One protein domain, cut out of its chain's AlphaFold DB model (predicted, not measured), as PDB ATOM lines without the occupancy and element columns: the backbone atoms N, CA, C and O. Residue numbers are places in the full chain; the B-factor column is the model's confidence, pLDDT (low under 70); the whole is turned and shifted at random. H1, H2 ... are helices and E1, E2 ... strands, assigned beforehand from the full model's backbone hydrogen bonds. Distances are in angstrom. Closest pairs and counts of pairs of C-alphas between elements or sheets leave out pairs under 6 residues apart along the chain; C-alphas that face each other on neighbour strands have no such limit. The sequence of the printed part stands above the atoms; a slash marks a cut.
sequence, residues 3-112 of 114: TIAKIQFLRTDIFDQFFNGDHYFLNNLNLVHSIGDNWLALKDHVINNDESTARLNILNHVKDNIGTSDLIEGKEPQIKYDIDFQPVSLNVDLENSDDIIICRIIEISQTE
ATOM      1  N   THR A   3     -24.713 -32.965 -41.594       90.69
ATOM      2  CA  THR A   3     -23.927 -33.024 -42.824       90.69
ATOM      3  C   THR A   3     -22.829 -34.066 -42.651       90.69
ATOM      4  O   THR A   3     -22.169 -34.097 -41.615       90.69
ATOM      5  N   ILE A   4     -22.645 -34.938 -43.636       92.31
ATOM      6  CA  ILE A   4     -21.580 -35.940 -43.683       92.31
ATOM      7  C   ILE A   4     -20.664 -35.586 -44.848       92.31
ATOM      8  O   ILE A   4     -21.135 -35.448 -45.975       92.31
ATOM      9  N   ALA A   5     -19.361 -35.477 -44.593       92.44
ATOM     10  CA  ALA A   5     -18.362 -35.324 -45.644       92.44
ATOM     11  C   ALA A   5     -17.536 -36.593 -45.792       92.44
ATOM     12  O   ALA A   5     -16.972 -37.097 -44.819       92.44
ATOM     13  N   LYS A   6     -17.418 -37.068 -47.030       93.94
ATOM     14  CA  LYS A   6     -16.484 -38.127 -47.396       93.94
ATOM     15  C   LYS A   6     -15.166 -37.508 -47.835       93.94
ATOM     16  O   LYS A   6     -15.118 -36.709 -48.771       93.94
ATOM     17  N   ILE A   7     -14.099 -37.911 -47.165       94.69
ATOM     18  CA  ILE A   7     -12.752 -37.373 -47.305       94.69
ATOM     19  C   ILE A   7     -11.879 -38.468 -47.902       94.69
ATOM     20  O   ILE A   7     -11.763 -39.545 -47.322       94.69
ATOM     21  N   GLN A   8     -11.267 -38.204 -49.052       95.25
ATOM     22  CA  GLN A   8     -10.277 -39.090 -49.658       95.25
ATOM     23  C   GLN A   8      -8.877 -38.619 -49.279       95.25
ATOM     24  O   GLN A   8      -8.526 -37.469 -49.551       95.25
ATOM     25  N   PHE A   9      -8.070 -39.514 -48.718       95.38
ATOM     26  CA  PHE A   9      -6.656 -39.277 -48.461       95.38
ATOM     27  C   PHE A   9      -5.833 -39.707 -49.678       95.38
ATOM     28  O   PHE A   9      -5.931 -40.838 -50.156       95.38
ATOM     29  N   LEU A  10      -5.030 -38.779 -50.191       94.00
ATOM     30  CA  LEU A  10      -4.050 -39.022 -51.250       94.00
ATOM     31  C   LEU A  10      -2.709 -39.478 -50.655       94.00
ATOM     32  O   LEU A  10      -1.988 -40.252 -51.278       94.00
ATOM     33  N   ARG A  11      -2.418 -39.051 -49.422       93.69
ATOM     34  CA  ARG A  11      -1.320 -39.551 -48.587       93.69
ATOM     35  C   ARG A  11      -1.823 -40.680 -47.688       93.69
ATOM     36  O   ARG A  11      -2.335 -40.435 -46.596       93.69
ATOM     37  N   THR A  12      -1.726 -41.917 -48.177       93.94
ATOM     38  CA  THR A  12      -2.197 -43.108 -47.447       93.94
ATOM     39  C   THR A  12      -1.373 -43.390 -46.197       93.94
ATOM     40  O   THR A  12      -1.912 -43.886 -45.227       93.94
ATOM     41  N   ASP A  13      -0.102 -42.999 -46.172       94.19
ATOM     42  CA  ASP A  13       0.757 -43.076 -44.988       94.19
ATOM     43  C   ASP A  13       0.244 -42.204 -43.829       94.19
ATOM     44  O   ASP A  13       0.238 -42.640 -42.678       94.19
ATOM     45  N   ILE A  14      -0.263 -41.004 -44.131       94.38
ATOM     46  CA  ILE A  14      -0.932 -40.146 -43.140       94.38
ATOM     47  C   ILE A  14      -2.263 -40.774 -42.711       94.38
ATOM     48  O   ILE A  14      -2.588 -40.787 -41.525       94.38
ATOM     49  N   PHE A  15      -3.034 -41.322 -43.655       95.19
ATOM     50  CA  PHE A  15      -4.261 -42.040 -43.313       95.19
ATOM     51  C   PHE A  15      -3.985 -43.199 -42.348       95.19
ATOM     52  O   PHE A  15      -4.618 -43.293 -41.295       95.19
ATOM     53  N   ASP A  16      -2.993 -44.023 -42.666       93.06
ATOM     54  CA  ASP A  16      -2.638 -45.207 -41.897       93.06
ATOM     55  C   ASP A  16      -2.149 -44.864 -40.490       93.06
ATOM     56  O   ASP A  16      -2.547 -45.505 -39.519       93.06
ATOM     57  N   GLN A  17      -1.332 -43.816 -40.359       92.94
ATOM     58  CA  GLN A  17      -0.792 -43.407 -39.066       92.94
ATOM     59  C   GLN A  17      -1.852 -42.814 -38.129       92.94
ATOM     60  O   GLN A  17      -1.801 -43.059 -36.922       92.94
ATOM     61  N   PHE A  18      -2.775 -42.001 -38.651       92.62
ATOM     62  CA  PHE A  18      -3.643 -41.166 -37.812       92.62
ATOM     63  C   PHE A  18      -5.108 -41.613 -37.776       92.62
ATOM     64  O   PHE A  18      -5.805 -41.318 -36.807       92.62
ATOM     65  N   PHE A  19      -5.586 -42.315 -38.805       92.31
ATOM     66  CA  PHE A  19      -7.016 -42.568 -39.009       92.31
ATOM     67  C   PHE A  19      -7.356 -44.057 -39.159       92.31
ATOM     68  O   PHE A  19      -8.446 -44.466 -38.761       92.31
ATOM     69  N   ASN A  20      -6.431 -44.877 -39.669       85.25
ATOM     70  CA  ASN A  20      -6.611 -46.320 -39.865       85.25
ATOM     71  C   ASN A  20      -6.288 -47.133 -38.596       85.25
ATOM     72  O   ASN A  20      -5.472 -48.055 -38.600       85.25
ATOM     73  N   GLY A  21      -6.899 -46.763 -37.470       82.69
ATOM     74  CA  GLY A  21      -6.671 -47.442 -36.200       82.69
ATOM     75  C   GLY A  21      -7.881 -47.411 -35.281       82.69
ATOM     76  O   GLY A  21      -8.579 -46.399 -35.174       82.69
ATOM     77  N   ASP A  22      -8.081 -48.507 -34.547       83.00
ATOM     78  CA  ASP A  22      -9.192 -48.670 -33.600       83.00
ATOM     79  C   ASP A  22      -9.259 -47.525 -32.583       83.00
ATOM     80  O   ASP A  22     -10.340 -47.078 -32.208       83.00
ATOM     81  N   HIS A  23      -8.105 -47.003 -32.157       84.12
ATOM     82  CA  HIS A  23      -8.041 -45.910 -31.192       84.12
ATOM     83  C   HIS A  23      -8.681 -44.618 -31.719       84.12
ATOM     84  O   HIS A  23      -9.439 -43.970 -30.995       84.12
ATOM     85  N   TYR A  24      -8.424 -44.263 -32.983       87.06
ATOM     86  CA  TYR A  24      -9.044 -43.095 -33.603       87.06
ATOM     87  C   TYR A  24     -10.564 -43.268 -33.664       87.06
ATOM     88  O   TYR A  24     -11.305 -42.374 -33.252       87.06
ATOM     89  N   PHE A  25     -11.023 -44.439 -34.112       84.19
ATOM     90  CA  PHE A  25     -12.445 -44.744 -34.225       84.19
ATOM     91  C   PHE A  25     -13.159 -44.684 -32.869       84.19
ATOM     92  O   PHE A  25     -14.173 -44.002 -32.740       84.19
ATOM     93  N   LEU A  26     -12.600 -45.327 -31.840       84.50
ATOM     94  CA  LEU A  26     -13.182 -45.377 -30.495       84.50
ATOM     95  C   LEU A  26     -13.314 -43.989 -29.855       84.50
ATOM     96  O   LEU A  26     -14.325 -43.708 -29.211       84.50
ATOM     97  N   ASN A  27     -12.339 -43.101 -30.066       87.19
ATOM     98  CA  ASN A  27     -12.385 -41.739 -29.529       87.19
ATOM     99  C   ASN A  27     -13.331 -40.812 -30.310       87.19
ATOM    100  O   ASN A  27     -13.737 -39.774 -29.790       87.19
ATOM    101  N   ASN A  28     -13.690 -41.173 -31.544       87.44
ATOM    102  CA  ASN A  28     -14.455 -40.325 -32.458       87.44
ATOM    103  C   ASN A  28     -15.761 -40.978 -32.938       87.44
ATOM    104  O   ASN A  28     -16.298 -40.564 -33.962       87.44
ATOM    105  N   LEU A  29     -16.319 -41.949 -32.202       83.38
ATOM    106  CA  LEU A  29     -17.531 -42.699 -32.587       83.38
ATOM    107  C   LEU A  29     -18.724 -41.813 -32.984       83.38
ATOM    108  O   LEU A  29     -19.511 -42.172 -33.853       83.38
ATOM    109  N   ASN A  30     -18.860 -40.642 -32.359       86.12
ATOM    110  CA  ASN A  30     -19.953 -39.708 -32.651       86.12
ATOM    111  C   ASN A  30     -19.760 -38.936 -33.965       86.12
ATOM    112  O   ASN A  30     -20.730 -38.408 -34.511       86.12
ATOM    113  N   LEU A  31     -18.520 -38.854 -34.447       89.31
ATOM    114  CA  LEU A  31     -18.136 -38.155 -35.669       89.31
ATOM    115  C   LEU A  31     -17.944 -39.135 -36.823       89.31
ATOM    116  O   LEU A  31     -18.382 -38.854 -37.933       89.31
ATOM    117  N   VAL A  32     -17.322 -40.291 -36.593       91.62
ATOM    118  CA  VAL A  32     -17.052 -41.250 -37.665       91.62
ATOM    119  C   VAL A  32     -18.348 -41.922 -38.103       91.62
ATOM    120  O   VAL A  32     -18.996 -42.633 -37.342       91.62
ATOM    121  N   HIS A  33     -18.728 -41.696 -39.359       92.19
ATOM    122  CA  HIS A  33     -19.867 -42.357 -39.984       92.19
ATOM    123  C   HIS A  33     -19.460 -43.692 -40.612       92.19
ATOM    124  O   HIS A  33     -20.118 -44.707 -40.398       92.19
ATOM    125  N   SER A  34     -18.375 -43.693 -41.387       91.38
ATOM    126  CA  SER A  34     -17.822 -44.890 -42.018       91.38
ATOM    127  C   SER A  34     -16.369 -44.665 -42.426       91.38
ATOM    128  O   SER A  34     -15.899 -43.529 -42.499       91.38
ATOM    129  N   ILE A  35     -15.650 -45.755 -42.673       91.44
ATOM    130  CA  ILE A  35     -14.237 -45.757 -43.050       91.44
ATOM    131  C   ILE A  35     -14.010 -46.799 -44.149       91.44
ATOM    132  O   ILE A  35     -14.718 -47.808 -44.207       91.44
ATOM    133  N   GLY A  36     -13.040 -46.551 -45.020       91.38
ATOM    134  CA  GLY A  36     -12.513 -47.537 -45.959       91.38
ATOM    135  C   GLY A  36     -10.999 -47.403 -46.101       91.38
ATOM    136  O   GLY A  36     -10.369 -46.714 -45.310       91.38
ATOM    137  N   ASP A  37     -10.425 -48.034 -47.123       89.31
ATOM    138  CA  ASP A  37      -8.970 -48.249 -47.225       89.31
ATOM    139  C   ASP A  37      -8.113 -46.968 -47.239       89.31
ATOM    140  O   ASP A  37      -6.975 -46.982 -46.788       89.31
ATOM    141  N   ASN A  38      -8.635 -45.861 -47.774       93.81
ATOM    142  CA  ASN A  38      -7.954 -44.560 -47.804       93.81
ATOM    143  C   ASN A  38      -8.929 -43.378 -47.726       93.81
ATOM    144  O   ASN A  38      -8.667 -42.284 -48.240       93.81
ATOM    145  N   TRP A  39     -10.104 -43.609 -47.154       95.00
ATOM    146  CA  TRP A  39     -11.128 -42.586 -47.036       95.00
ATOM    147  C   TRP A  39     -11.877 -42.712 -45.717       95.00
ATOM    148  O   TRP A  39     -12.014 -43.794 -45.148       95.00
ATOM    149  N   LEU A  40     -12.394 -41.579 -45.260       94.50
ATOM    150  CA  LEU A  40     -13.143 -41.448 -44.019       94.50
ATOM    151  C   LEU A  40     -14.390 -40.605 -44.276       94.50
ATOM    152  O   LEU A  40     -14.302 -39.553 -44.908       94.50
ATOM    153  N   ALA A  41     -15.547 -41.051 -43.800       93.88
ATOM    154  CA  ALA A  41     -16.758 -40.244 -43.771       93.88
ATOM    155  C   ALA A  41     -16.984 -39.720 -42.352       93.88
ATOM    156  O   ALA A  41     -17.173 -40.503 -41.418       93.88
ATOM    157  N   LEU A  42     -16.977 -38.397 -42.201       93.69
ATOM    158  CA  LEU A  42     -17.183 -37.718 -40.925       93.69
ATOM    159  C   LEU A  42     -18.501 -36.953 -40.931       93.69
ATOM    160  O   LEU A  42     -18.821 -36.250 -41.888       93.69
ATOM    161  N   LYS A  43     -19.249 -37.078 -39.839       92.31
ATOM    162  CA  LYS A  43     -20.376 -36.220 -39.494       92.31
ATOM    163  C   LYS A  43     -19.823 -34.895 -38.996       92.31
ATOM    164  O   LYS A  43     -18.926 -34.868 -38.153       92.31
ATOM    165  N   ASP A  44     -20.409 -33.806 -39.460       88.19
ATOM    166  CA  ASP A  44     -20.248 -32.529 -38.793       88.19
ATOM    167  C   ASP A  44     -20.892 -32.596 -37.401       88.19
ATOM    168  O   ASP A  44     -21.945 -33.212 -37.189       88.19
ATOM    169  N   HIS A  45     -20.242 -31.957 -36.439       80.19
ATOM    170  CA  HIS A  45     -20.717 -31.874 -35.065       80.19
ATOM    171  C   HIS A  45     -21.861 -30.859 -34.921       80.19
ATOM    172  O   HIS A  45     -22.622 -30.927 -33.954       80.19
ATOM    173  N   VAL A  46     -22.012 -29.943 -35.886       82.75
ATOM    174  CA  VAL A  46     -23.048 -28.904 -35.896       82.75
ATOM    175  C   VAL A  46     -24.265 -29.346 -36.718       82.75
ATOM    176  O   VAL A  46     -24.171 -29.696 -37.892       82.75
ATOM    177  N   ILE A  47     -25.447 -29.313 -36.097       77.50
ATOM    178  CA  ILE A  47     -26.721 -29.634 -36.758       77.50
ATOM    179  C   ILE A  47     -27.148 -28.471 -37.661       77.50
ATOM    180  O   ILE A  47     -27.090 -27.315 -37.251       77.50
ATOM    181  N   ASN A  48     -27.655 -28.792 -38.857       74.69
ATOM    182  CA  ASN A  48     -28.118 -27.834 -39.870       74.69
ATOM    183  C   ASN A  48     -27.039 -26.829 -40.308       74.69
ATOM    184  O   ASN A  48     -27.360 -25.710 -40.708       74.69
ATOM    185  N   ASN A  49     -25.770 -27.227 -40.224       81.44
ATOM    186  CA  ASN A  49     -24.670 -26.431 -40.736       81.44
ATOM    187  C   ASN A  49     -24.681 -26.437 -42.268       81.44
ATOM    188  O   ASN A  49     -24.964 -27.472 -42.885       81.44
ATOM    189  N   ASP A  50     -24.383 -25.294 -42.881       86.06
ATOM    190  CA  ASP A  50     -24.278 -25.224 -44.334       86.06
ATOM    191  C   ASP A  50     -23.084 -26.051 -44.834       86.06
ATOM    192  O   ASP A  50     -22.140 -26.339 -44.096       86.06
ATOM    193  N   GLU A  51     -23.130 -26.448 -46.103       86.69
ATOM    194  CA  GLU A  51     -22.111 -27.313 -46.698       86.69
ATOM    195  C   GLU A  51     -20.698 -26.713 -46.623       86.69
ATOM    196  O   GLU A  51     -19.742 -27.437 -46.346       86.69
ATOM    197  N   SER A  52     -20.548 -25.403 -46.839       86.19
ATOM    198  CA  SER A  52     -19.240 -24.743 -46.824       86.19
ATOM    199  C   SER A  52     -18.639 -24.766 -45.421       86.19
ATOM    200  O   SER A  52     -17.477 -25.140 -45.241       86.19
ATOM    201  N   THR A  53     -19.434 -24.424 -44.410       87.44
ATOM    202  CA  THR A  53     -18.995 -24.464 -43.013       87.44
ATOM    203  C   THR A  53     -18.736 -25.899 -42.551       87.44
ATOM    204  O   THR A  53     -17.730 -26.151 -41.887       87.44
ATOM    205  N   ALA A  54     -19.565 -26.868 -42.953       88.31
ATOM    206  CA  ALA A  54     -19.352 -28.279 -42.629       88.31
ATOM    207  C   ALA A  54     -18.033 -28.808 -43.211       88.31
ATOM    208  O   ALA A  54     -17.275 -29.485 -42.513       88.31
ATOM    209  N   ARG A  55     -17.710 -28.450 -44.465       89.44
ATOM    210  CA  ARG A  55     -16.423 -28.784 -45.101       89.44
ATOM    211  C   ARG A  55     -15.245 -28.265 -44.277       89.44
ATOM    212  O   ARG A  55     -14.306 -29.017 -44.023       89.44
ATOM    213  N   LEU A  56     -15.307 -27.011 -43.829       90.00
ATOM    214  CA  LEU A  56     -14.258 -26.404 -43.007       90.00
ATOM    215  C   LEU A  56     -14.131 -27.068 -41.640       90.00
ATOM    216  O   LEU A  56     -13.025 -27.417 -41.243       90.00
ATOM    217  N   ASN A  57     -15.241 -27.281 -40.935       90.69
ATOM    218  CA  ASN A  57     -15.239 -27.934 -39.627       90.69
ATOM    219  C   ASN A  57     -14.603 -29.322 -39.688       90.69
ATOM    220  O   ASN A  57     -13.764 -29.669 -38.859       90.69
ATOM    221  N   ILE A  58     -14.984 -30.102 -40.696       92.12
ATOM    222  CA  ILE A  58     -14.491 -31.461 -40.874       92.12
ATOM    223  C   ILE A  58     -13.002 -31.464 -41.241       92.12
ATOM    224  O   ILE A  58     -12.238 -32.249 -40.680       92.12
ATOM    225  N   LEU A  59     -12.558 -30.577 -42.134       92.88
ATOM    226  CA  LEU A  59     -11.139 -30.487 -42.479       92.88
ATOM    227  C   LEU A  59     -10.288 -29.933 -41.340       92.88
ATOM    228  O   LEU A  59      -9.159 -30.386 -41.186       92.88
ATOM    229  N   ASN A  60     -10.818 -29.024 -40.520       92.94
ATOM    230  CA  ASN A  60     -10.147 -28.575 -39.301       92.94
ATOM    231  C   ASN A  60      -9.970 -29.737 -38.322       92.94
ATOM    232  O   ASN A  60      -8.868 -29.950 -37.838       92.94
ATOM    233  N   HIS A  61     -10.997 -30.569 -38.114       92.62
ATOM    234  CA  HIS A  61     -10.861 -31.774 -37.286       92.62
ATOM    235  C   HIS A  61      -9.768 -32.718 -37.806       92.62
ATOM    236  O   HIS A  61      -8.942 -33.206 -37.036       92.62
ATOM    237  N   VAL A  62      -9.733 -32.979 -39.115       93.81
ATOM    238  CA  VAL A  62      -8.682 -33.813 -39.727       93.81
ATOM    239  C   VAL A  62      -7.305 -33.172 -39.558       93.81
ATOM    240  O   VAL A  62      -6.364 -33.855 -39.160       93.81
ATOM    241  N   LYS A  63      -7.198 -31.866 -39.814       94.06
ATOM    242  CA  LYS A  63      -5.979 -31.082 -39.626       94.06
ATOM    243  C   LYS A  63      -5.459 -31.195 -38.193       94.06
ATOM    244  O   LYS A  63      -4.285 -31.499 -38.017       94.06
ATOM    245  N   ASP A  64      -6.319 -31.012 -37.199       92.69
ATOM    246  CA  ASP A  64      -5.951 -31.043 -35.781       92.69
ATOM    247  C   ASP A  64      -5.464 -32.429 -35.339       92.69
ATOM    248  O   ASP A  64      -4.557 -32.532 -34.516       92.69
ATOM    249  N   ASN A  65      -6.018 -33.505 -35.914       91.88
ATOM    250  CA  ASN A  65      -5.553 -34.870 -35.642       91.88
ATOM    251  C   ASN A  65      -4.174 -35.163 -36.249       91.88
ATOM    252  O   ASN A  65      -3.401 -35.914 -35.658       91.88
ATOM    253  N   ILE A  66      -3.866 -34.593 -37.418       93.00
ATOM    254  CA  ILE A  66      -2.552 -34.749 -38.060       93.00
ATOM    255  C   ILE A  66      -1.514 -33.866 -37.359       93.00
ATOM    256  O   ILE A  66      -0.390 -34.306 -37.120       93.00
ATOM    257  N   GLY A  67      -1.893 -32.624 -37.040       89.75
ATOM    258  CA  GLY A  67      -1.019 -31.615 -36.456       89.75
ATOM    259  C   GLY A  67       0.270 -31.426 -37.256       89.75
ATOM    260  O   GLY A  67       0.294 -31.540 -38.481       89.75
ATOM    261  N   THR A  68       1.361 -31.150 -36.549       88.19
ATOM    262  CA  THR A  68       2.708 -31.226 -37.116       88.19
ATOM    263  C   THR A  68       3.198 -32.672 -37.071       88.19
ATOM    264  O   THR A  68       3.199 -33.287 -36.006       88.19
ATOM    265  N   SER A  69       3.658 -33.206 -38.202       87.44
ATOM    266  CA  SER A  69       4.157 -34.583 -38.297       87.44
ATOM    267  C   SER A  69       5.461 -34.661 -39.089       87.44
ATOM    268  O   SER A  69       5.678 -33.908 -40.039       87.44
ATOM    269  N   ASP A  70       6.320 -35.615 -38.738       86.94
ATOM    270  CA  ASP A  70       7.545 -35.899 -39.493       86.94
ATOM    271  C   ASP A  70       7.238 -36.405 -40.916       86.94
ATOM    272  O   ASP A  70       8.018 -36.168 -41.834       86.94
ATOM    273  N   LEU A  71       6.062 -37.017 -41.140       87.75
ATOM    274  CA  LEU A  71       5.600 -37.436 -42.476       87.75
ATOM    275  C   LEU A  71       5.417 -36.268 -43.461       87.75
ATOM    276  O   LEU A  71       5.315 -36.482 -44.674       87.75
ATOM    277  N   ILE A  72       5.329 -35.045 -42.942       87.69
ATOM    278  CA  ILE A  72       5.142 -33.797 -43.687       87.69
ATOM    279  C   ILE A  72       6.266 -32.802 -43.378       87.69
ATOM    280  O   ILE A  72       6.057 -31.592 -43.395       87.69
ATOM    281  N   GLU A  73       7.457 -33.320 -43.061       88.25
ATOM    282  CA  GLU A  73       8.673 -32.528 -42.827       88.25
ATOM    283  C   GLU A  73       8.520 -31.492 -41.698       88.25
ATOM    284  O   GLU A  73       9.104 -30.408 -41.730       88.25
ATOM    285  N   GLY A  74       7.701 -31.805 -40.689       87.50
ATOM    286  CA  GLY A  74       7.466 -30.915 -39.554       87.50
ATOM    287  C   GLY A  74       6.681 -29.647 -39.910       87.50
ATOM    288  O   GLY A  74       6.699 -28.680 -39.145       87.50
ATOM    289  N   LYS A  75       5.986 -29.623 -41.050       89.88
ATOM    290  CA  LYS A  75       5.065 -28.542 -41.421       89.88
ATOM    291  C   LYS A  75       3.651 -28.848 -40.931       89.88
ATOM    292  O   LYS A  75       3.300 -29.995 -40.692       89.88
ATOM    293  N   GLU A  76       2.838 -27.813 -40.750       90.75
ATOM    294  CA  GLU A  76       1.435 -27.964 -40.354       90.75
ATOM    295  C   GLU A  76       0.530 -27.912 -41.595       90.75
ATOM    296  O   GLU A  76       0.675 -26.982 -42.399       90.75
ATOM    297  N   PRO A  77      -0.432 -28.839 -41.747       93.75
ATOM    298  CA  PRO A  77      -1.382 -28.807 -42.844       93.75
ATOM    299  C   PRO A  77      -2.228 -27.529 -42.869       93.75
ATOM    300  O   PRO A  77      -2.648 -27.009 -41.836       93.75
ATOM    301  N   GLN A  78      -2.534 -27.041 -44.065       91.94
ATOM    302  CA  GLN A  78      -3.339 -25.854 -44.317       91.94
ATOM    303  C   GLN A  78      -4.522 -26.193 -45.216       91.94
ATOM    304  O   GLN A  78      -4.410 -26.955 -46.177       91.94
ATOM    305  N   ILE A  79      -5.673 -25.601 -44.915       91.38
ATOM    306  CA  ILE A  79      -6.857 -25.729 -45.760       91.38
ATOM    307  C   ILE A  79      -6.718 -24.755 -46.930       91.38
ATOM    308  O   ILE A  79      -6.569 -23.551 -46.715       91.38
ATOM    309  N   LYS A  80      -6.804 -25.264 -48.162       88.75
ATOM    310  CA  LYS A  80      -6.844 -24.445 -49.380       88.75
ATOM    311  C   LYS A  80      -8.124 -24.712 -50.161       88.75
ATOM    312  O   LYS A  80      -8.636 -25.833 -50.197       88.75
ATOM    313  N   TYR A  81      -8.635 -23.653 -50.774       80.75
ATOM    314  CA  TYR A  81      -9.768 -23.718 -51.686       80.75
ATOM    315  C   TYR A  81      -9.244 -23.946 -53.099       80.75
ATOM    316  O   TYR A  81      -8.453 -23.137 -53.588       80.75
ATOM    317  N   ASP A  82      -9.691 -25.015 -53.754       70.12
ATOM    318  CA  ASP A  82      -9.350 -25.242 -55.155       70.12
ATOM    319  C   ASP A  82     -10.120 -24.256 -56.045       70.12
ATOM    320  O   ASP A  82     -11.349 -24.149 -55.977       70.12
ATOM    321  N   ILE A  83      -9.368 -23.524 -56.873       60.28
ATOM    322  CA  ILE A  83      -9.820 -22.349 -57.639       60.28
ATOM    323  C   ILE A  83     -10.891 -22.730 -58.678       60.28
ATOM    324  O   ILE A  83     -11.732 -21.904 -59.027       60.28
ATOM    325  N   ASP A  84     -10.908 -23.993 -59.115       53.00
ATOM    326  CA  ASP A  84     -11.707 -24.420 -60.263       53.00
ATOM    327  C   ASP A  84     -13.008 -25.166 -59.919       53.00
ATOM    328  O   ASP A  84     -13.908 -25.178 -60.753       53.00
ATOM    329  N   PHE A  85     -13.165 -25.781 -58.734       48.53
ATOM    330  CA  PHE A  85     -14.296 -26.712 -58.519       48.53
ATOM    331  C   PHE A  85     -14.834 -26.885 -57.086       48.53
ATOM    332  O   PHE A  85     -15.703 -27.729 -56.883       48.53
ATOM    333  N   GLN A  86     -14.367 -26.135 -56.083       61.75
ATOM    334  CA  GLN A  86     -14.726 -26.386 -54.673       61.75
ATOM    335  C   GLN A  86     -14.641 -27.871 -54.214       61.75
ATOM    336  O   GLN A  86     -15.520 -28.354 -53.492       61.75
ATOM    337  N   PRO A  87     -13.549 -28.617 -54.457       62.84
ATOM    338  CA  PRO A  87     -12.988 -29.360 -53.353       62.84
ATOM    339  C   PRO A  87     -12.283 -28.374 -52.420       62.84
ATOM    340  O   PRO A  87     -11.566 -27.461 -52.832       62.84
ATOM    341  N   VAL A  88     -12.561 -28.534 -51.132       79.94
ATOM    342  CA  VAL A  88     -11.733 -27.955 -50.082       79.94
ATOM    343  C   VAL A  88     -10.736 -29.049 -49.729       79.94
ATOM    344  O   VAL A  88     -11.133 -30.193 -49.460       79.94
ATOM    345  N   SER A  89      -9.455 -28.711 -49.811       87.38
ATOM    346  CA  SER A  89      -8.353 -29.663 -49.726       87.38
ATOM    347  C   SER A  89      -7.444 -29.297 -48.560       87.38
ATOM    348  O   SER A  89      -7.248 -28.119 -48.246       87.38
ATOM    349  N   LEU A  90      -6.888 -30.313 -47.907       91.94
ATOM    350  CA  LEU A  90      -5.863 -30.144 -46.890       91.94
ATOM    351  C   LEU A  90      -4.494 -30.357 -47.538       91.94
ATOM    352  O   LEU A  90      -4.240 -31.415 -48.113       91.94
ATOM    353  N   ASN A  91      -3.633 -29.351 -47.449       91.00
ATOM    354  CA  ASN A  91      -2.365 -29.272 -48.165       91.00
ATOM    355  C   ASN A  91      -1.211 -28.975 -47.214       91.00
ATOM    356  O   ASN A  91      -1.429 -28.494 -46.107       91.00
ATOM    357  N   VAL A  92       0.016 -29.215 -47.656       88.56
ATOM    358  CA  VAL A  92       1.229 -28.740 -46.987       88.56
ATOM    359  C   VAL A  92       2.078 -27.980 -47.991       88.56
ATOM    360  O   VAL A  92       2.389 -28.502 -49.063       88.56
ATOM    361  N   ASP A  93       2.467 -26.771 -47.600       85.19
ATOM    362  CA  ASP A  93       3.327 -25.897 -48.389       85.19
ATOM    363  C   ASP A  93       4.777 -26.294 -48.131       85.19
ATOM    364  O   ASP A  93       5.310 -26.114 -47.028       85.19
ATOM    365  N   LEU A  94       5.415 -26.849 -49.156       78.69
ATOM    366  CA  LEU A  94       6.831 -27.171 -49.119       78.69
ATOM    367  C   LEU A  94       7.637 -26.018 -49.709       78.69
ATOM    368  O   LEU A  94       7.331 -25.491 -50.779       78.69
ATOM    369  N   GLU A  95       8.697 -25.618 -49.014       72.69
ATOM    370  CA  GLU A  95       9.583 -24.570 -49.510       72.69
ATOM    371  C   GLU A  95      10.254 -25.044 -50.807       72.69
ATOM    372  O   GLU A  95      11.105 -25.930 -50.790       72.69
ATOM    373  N   ASN A  96       9.907 -24.402 -51.927       70.31
ATOM    374  CA  ASN A  96      10.445 -24.664 -53.271       70.31
ATOM    375  C   ASN A  96       9.936 -25.943 -53.967       70.31
ATOM    376  O   ASN A  96      10.584 -26.419 -54.900       70.31
ATOM    377  N   SER A  97       8.785 -26.477 -53.558       74.44
ATOM    378  CA  SER A  97       8.096 -27.570 -54.255       74.44
ATOM    379  C   SER A  97       6.625 -27.221 -54.462       74.44
ATOM    380  O   SER A  97       6.098 -26.317 -53.815       74.44
ATOM    381  N   ASP A  98       5.968 -27.950 -55.363       79.94
ATOM    382  CA  ASP A  98       4.511 -27.955 -55.437       79.94
ATOM    383  C   ASP A  98       3.925 -28.416 -54.095       79.94
ATOM    384  O   ASP A  98       4.515 -29.257 -53.400       79.94
ATOM    385  N   ASP A  99       2.765 -27.860 -53.747       83.25
ATOM    386  CA  ASP A  99       2.028 -28.232 -52.544       83.25
ATOM    387  C   ASP A  99       1.720 -29.733 -52.540       83.25
ATOM    388  O   ASP A  99       1.274 -30.310 -53.538       83.25
ATOM    389  N   ILE A 100       1.887 -30.371 -51.383       87.56
ATOM    390  CA  ILE A 100       1.434 -31.748 -51.201       87.56
ATOM    391  C   ILE A 100      -0.015 -31.726 -50.739       87.56
ATOM    392  O   ILE A 100      -0.311 -31.303 -49.621       87.56
ATOM    393  N   ILE A 101      -0.906 -32.278 -51.557       90.81
ATOM    394  CA  ILE A 101      -2.293 -32.521 -51.160       90.81
ATOM    395  C   ILE A 101      -2.348 -33.772 -50.273       90.81
ATOM    396  O   ILE A 101      -2.041 -34.880 -50.718       90.81
ATOM    397  N   ILE A 102      -2.763 -33.615 -49.016       93.50
ATOM    398  CA  ILE A 102      -2.940 -34.722 -48.066       93.50
ATOM    399  C   ILE A 102      -4.268 -35.421 -48.323       93.50
ATOM    400  O   ILE A 102      -4.318 -36.638 -48.518       93.50
ATOM    401  N   CYS A 103      -5.354 -34.655 -48.300       94.00
ATOM    402  CA  CYS A 103      -6.703 -35.165 -48.469       94.00
ATOM    403  C   CYS A 103      -7.635 -34.095 -49.036       94.00
ATOM    404  O   CYS A 103      -7.321 -32.905 -49.047       94.00
ATOM    405  N   ARG A 104      -8.796 -34.534 -49.515       92.75
ATOM    406  CA  ARG A 104      -9.831 -33.665 -50.081       92.75
ATOM    407  C   ARG A 104     -11.214 -34.215 -49.796       92.75
ATOM    408  O   ARG A 104     -11.405 -35.432 -49.734       92.75
ATOM    409  N   ILE A 105     -12.189 -33.324 -49.686       90.81
ATOM    410  CA  ILE A 105     -13.595 -33.727 -49.631       90.81
ATOM    411  C   ILE A 105     -14.064 -34.075 -51.043       90.81
ATOM    412  O   ILE A 105     -14.009 -33.236 -51.940       90.81
ATOM    413  N   ILE A 106     -14.539 -35.308 -51.224       90.19
ATOM    414  CA  ILE A 106     -15.029 -35.825 -52.511       90.19
ATOM    415  C   ILE A 106     -16.555 -35.891 -52.588       90.19
ATOM    416  O   ILE A 106     -17.104 -35.970 -53.681       90.19
ATOM    417  N   GLU A 107     -17.243 -35.862 -51.446       90.44
ATOM    418  CA  GLU A 107     -18.699 -35.970 -51.382       90.44
ATOM    419  C   GLU A 107     -19.224 -35.299 -50.111       90.44
ATOM    420  O   GLU A 107     -18.603 -35.407 -49.049       90.44
ATOM    421  N   ILE A 108     -20.376 -34.640 -50.222       89.56
ATOM    422  CA  ILE A 108     -21.167 -34.150 -49.095       89.56
ATOM    423  C   ILE A 108     -22.564 -34.745 -49.212       89.56
ATOM    424  O   ILE A 108     -23.185 -34.690 -50.272       89.56
ATOM    425  N   SER A 109     -23.064 -35.287 -48.111       90.44
ATOM    426  CA  SER A 109     -24.438 -35.762 -47.993       90.44
ATOM    427  C   SER A 109     -25.073 -35.233 -46.713       90.44
ATOM    428  O   SER A 109     -24.397 -34.761 -45.798       90.44
ATOM    429  N   GLN A 110     -26.397 -35.276 -46.659       86.31
ATOM    430  CA  GLN A 110     -27.168 -34.873 -45.495       86.31
ATOM    431  C   GLN A 110     -27.974 -36.065 -44.991       86.31
ATOM    432  O   GLN A 110     -28.558 -36.801 -45.784       86.31
ATOM    433  N   THR A 111     -28.006 -36.248 -43.674       80.38
ATOM    434  CA  THR A 111     -28.798 -37.290 -43.019       80.38
ATOM    435  C   THR A 111     -29.734 -36.680 -41.985       80.38
ATOM    436  O   THR A 111     -29.358 -35.810 -41.189       80.38
ATOM    437  N   GLU A 112     -30.973 -37.147 -41.979       69.56
ATOM    438  CA  GLU A 112     -31.887 -36.996 -40.853       69.56
ATOM    439  C   GLU A 112     -31.490 -38.098 -39.864       69.56
ATOM    440  O   GLU A 112     -31.668 -39.274 -40.153       69.56
TER     441      GLU A 112
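Overview. This is residues 3 to 112 of the 114 residues of an uncharacterized protein of Algoriphagus alkaliphilus (UniProt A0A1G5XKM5). What shape do these atoms make? A strongly twisted sheet of six strands curls round one long helix, H3. Two short helices lie at the sheet's margin: H1, just after E1, is beside the strands and meets the last residues of H3, and H2 only grazes the sheet near E2. What is it built of? The 110 printed residues, mixed in class, hold E1, H1, H2, E2, E3, H3, E4, E5, E6; the antiparallel sheet runs E2, E3, E1, E6, E5, E4. It is compact, with a radius of gyration of the C-alphas of 13.5 A and spans of 46 by 35 by 20 A.

Along the chain. What comes first? E1, residues 3 to 9, begins at C-alpha 3 (-23.927, -33.024, -42.824) and is 19.2 A long. H1, residues 12 to 18, H2, 22 to 27, E2, 32 to 36, and E3, 39 to 43, follow. What comes next? H3, residues 51 to 66, is 22.6 A long. After E4, 78 to 81, and E5, 88 to 92, E6, 100 to 111, runs 31.8 A to C-alpha 111 (-28.798, -37.290, -43.019).

Arrangement. Which N and O pairs join the strands? Within hydrogen-bond range are N 6 and O 107 of E1 and E6, 2.9 A, N 7 and O 40 of E1 and E3, 2.8 A, and N 33 and O 41 of the hairpin E2 and E3, 2.8 A. In the meander E4 E5 E6, antiparallel neighbours in a row, N 80 and O 89 are 2.9 A apart and N 102 and O 90 2.8 A. How do the helices stand? H3 comes closest to E5 at the C-alphas of Leu 59 and Leu 90, 6.9 A. H1 only just touches H3, with 3 pairs of C-alphas within 8 A, the closest Phe 18 and Ile 66, 6.5 A, and H3 using residues 65 to 66 alone; they are about perpendicular at 75 degrees. H2 only grazes the sheet with residues 24 to 26. What of their backbones and path? In H1, H2 and H3 every O i to N i+4 pair is within hydrogen-bond range. E1, H1 H2, E2 form a split strand-helix-strand unit, two strands running the same way with E3 between them, its crossover right-handed.

Size, cuts and confidence. How large is it? The two C-alphas farthest apart, of Asn 96 and Glu 112, are 45.8 A apart. Is anything cut or unsure? The printed part has no cut, and the long link is H3 to E4, 11 residues. The pLDDT is under 70 at residues 83 to 87 and 112.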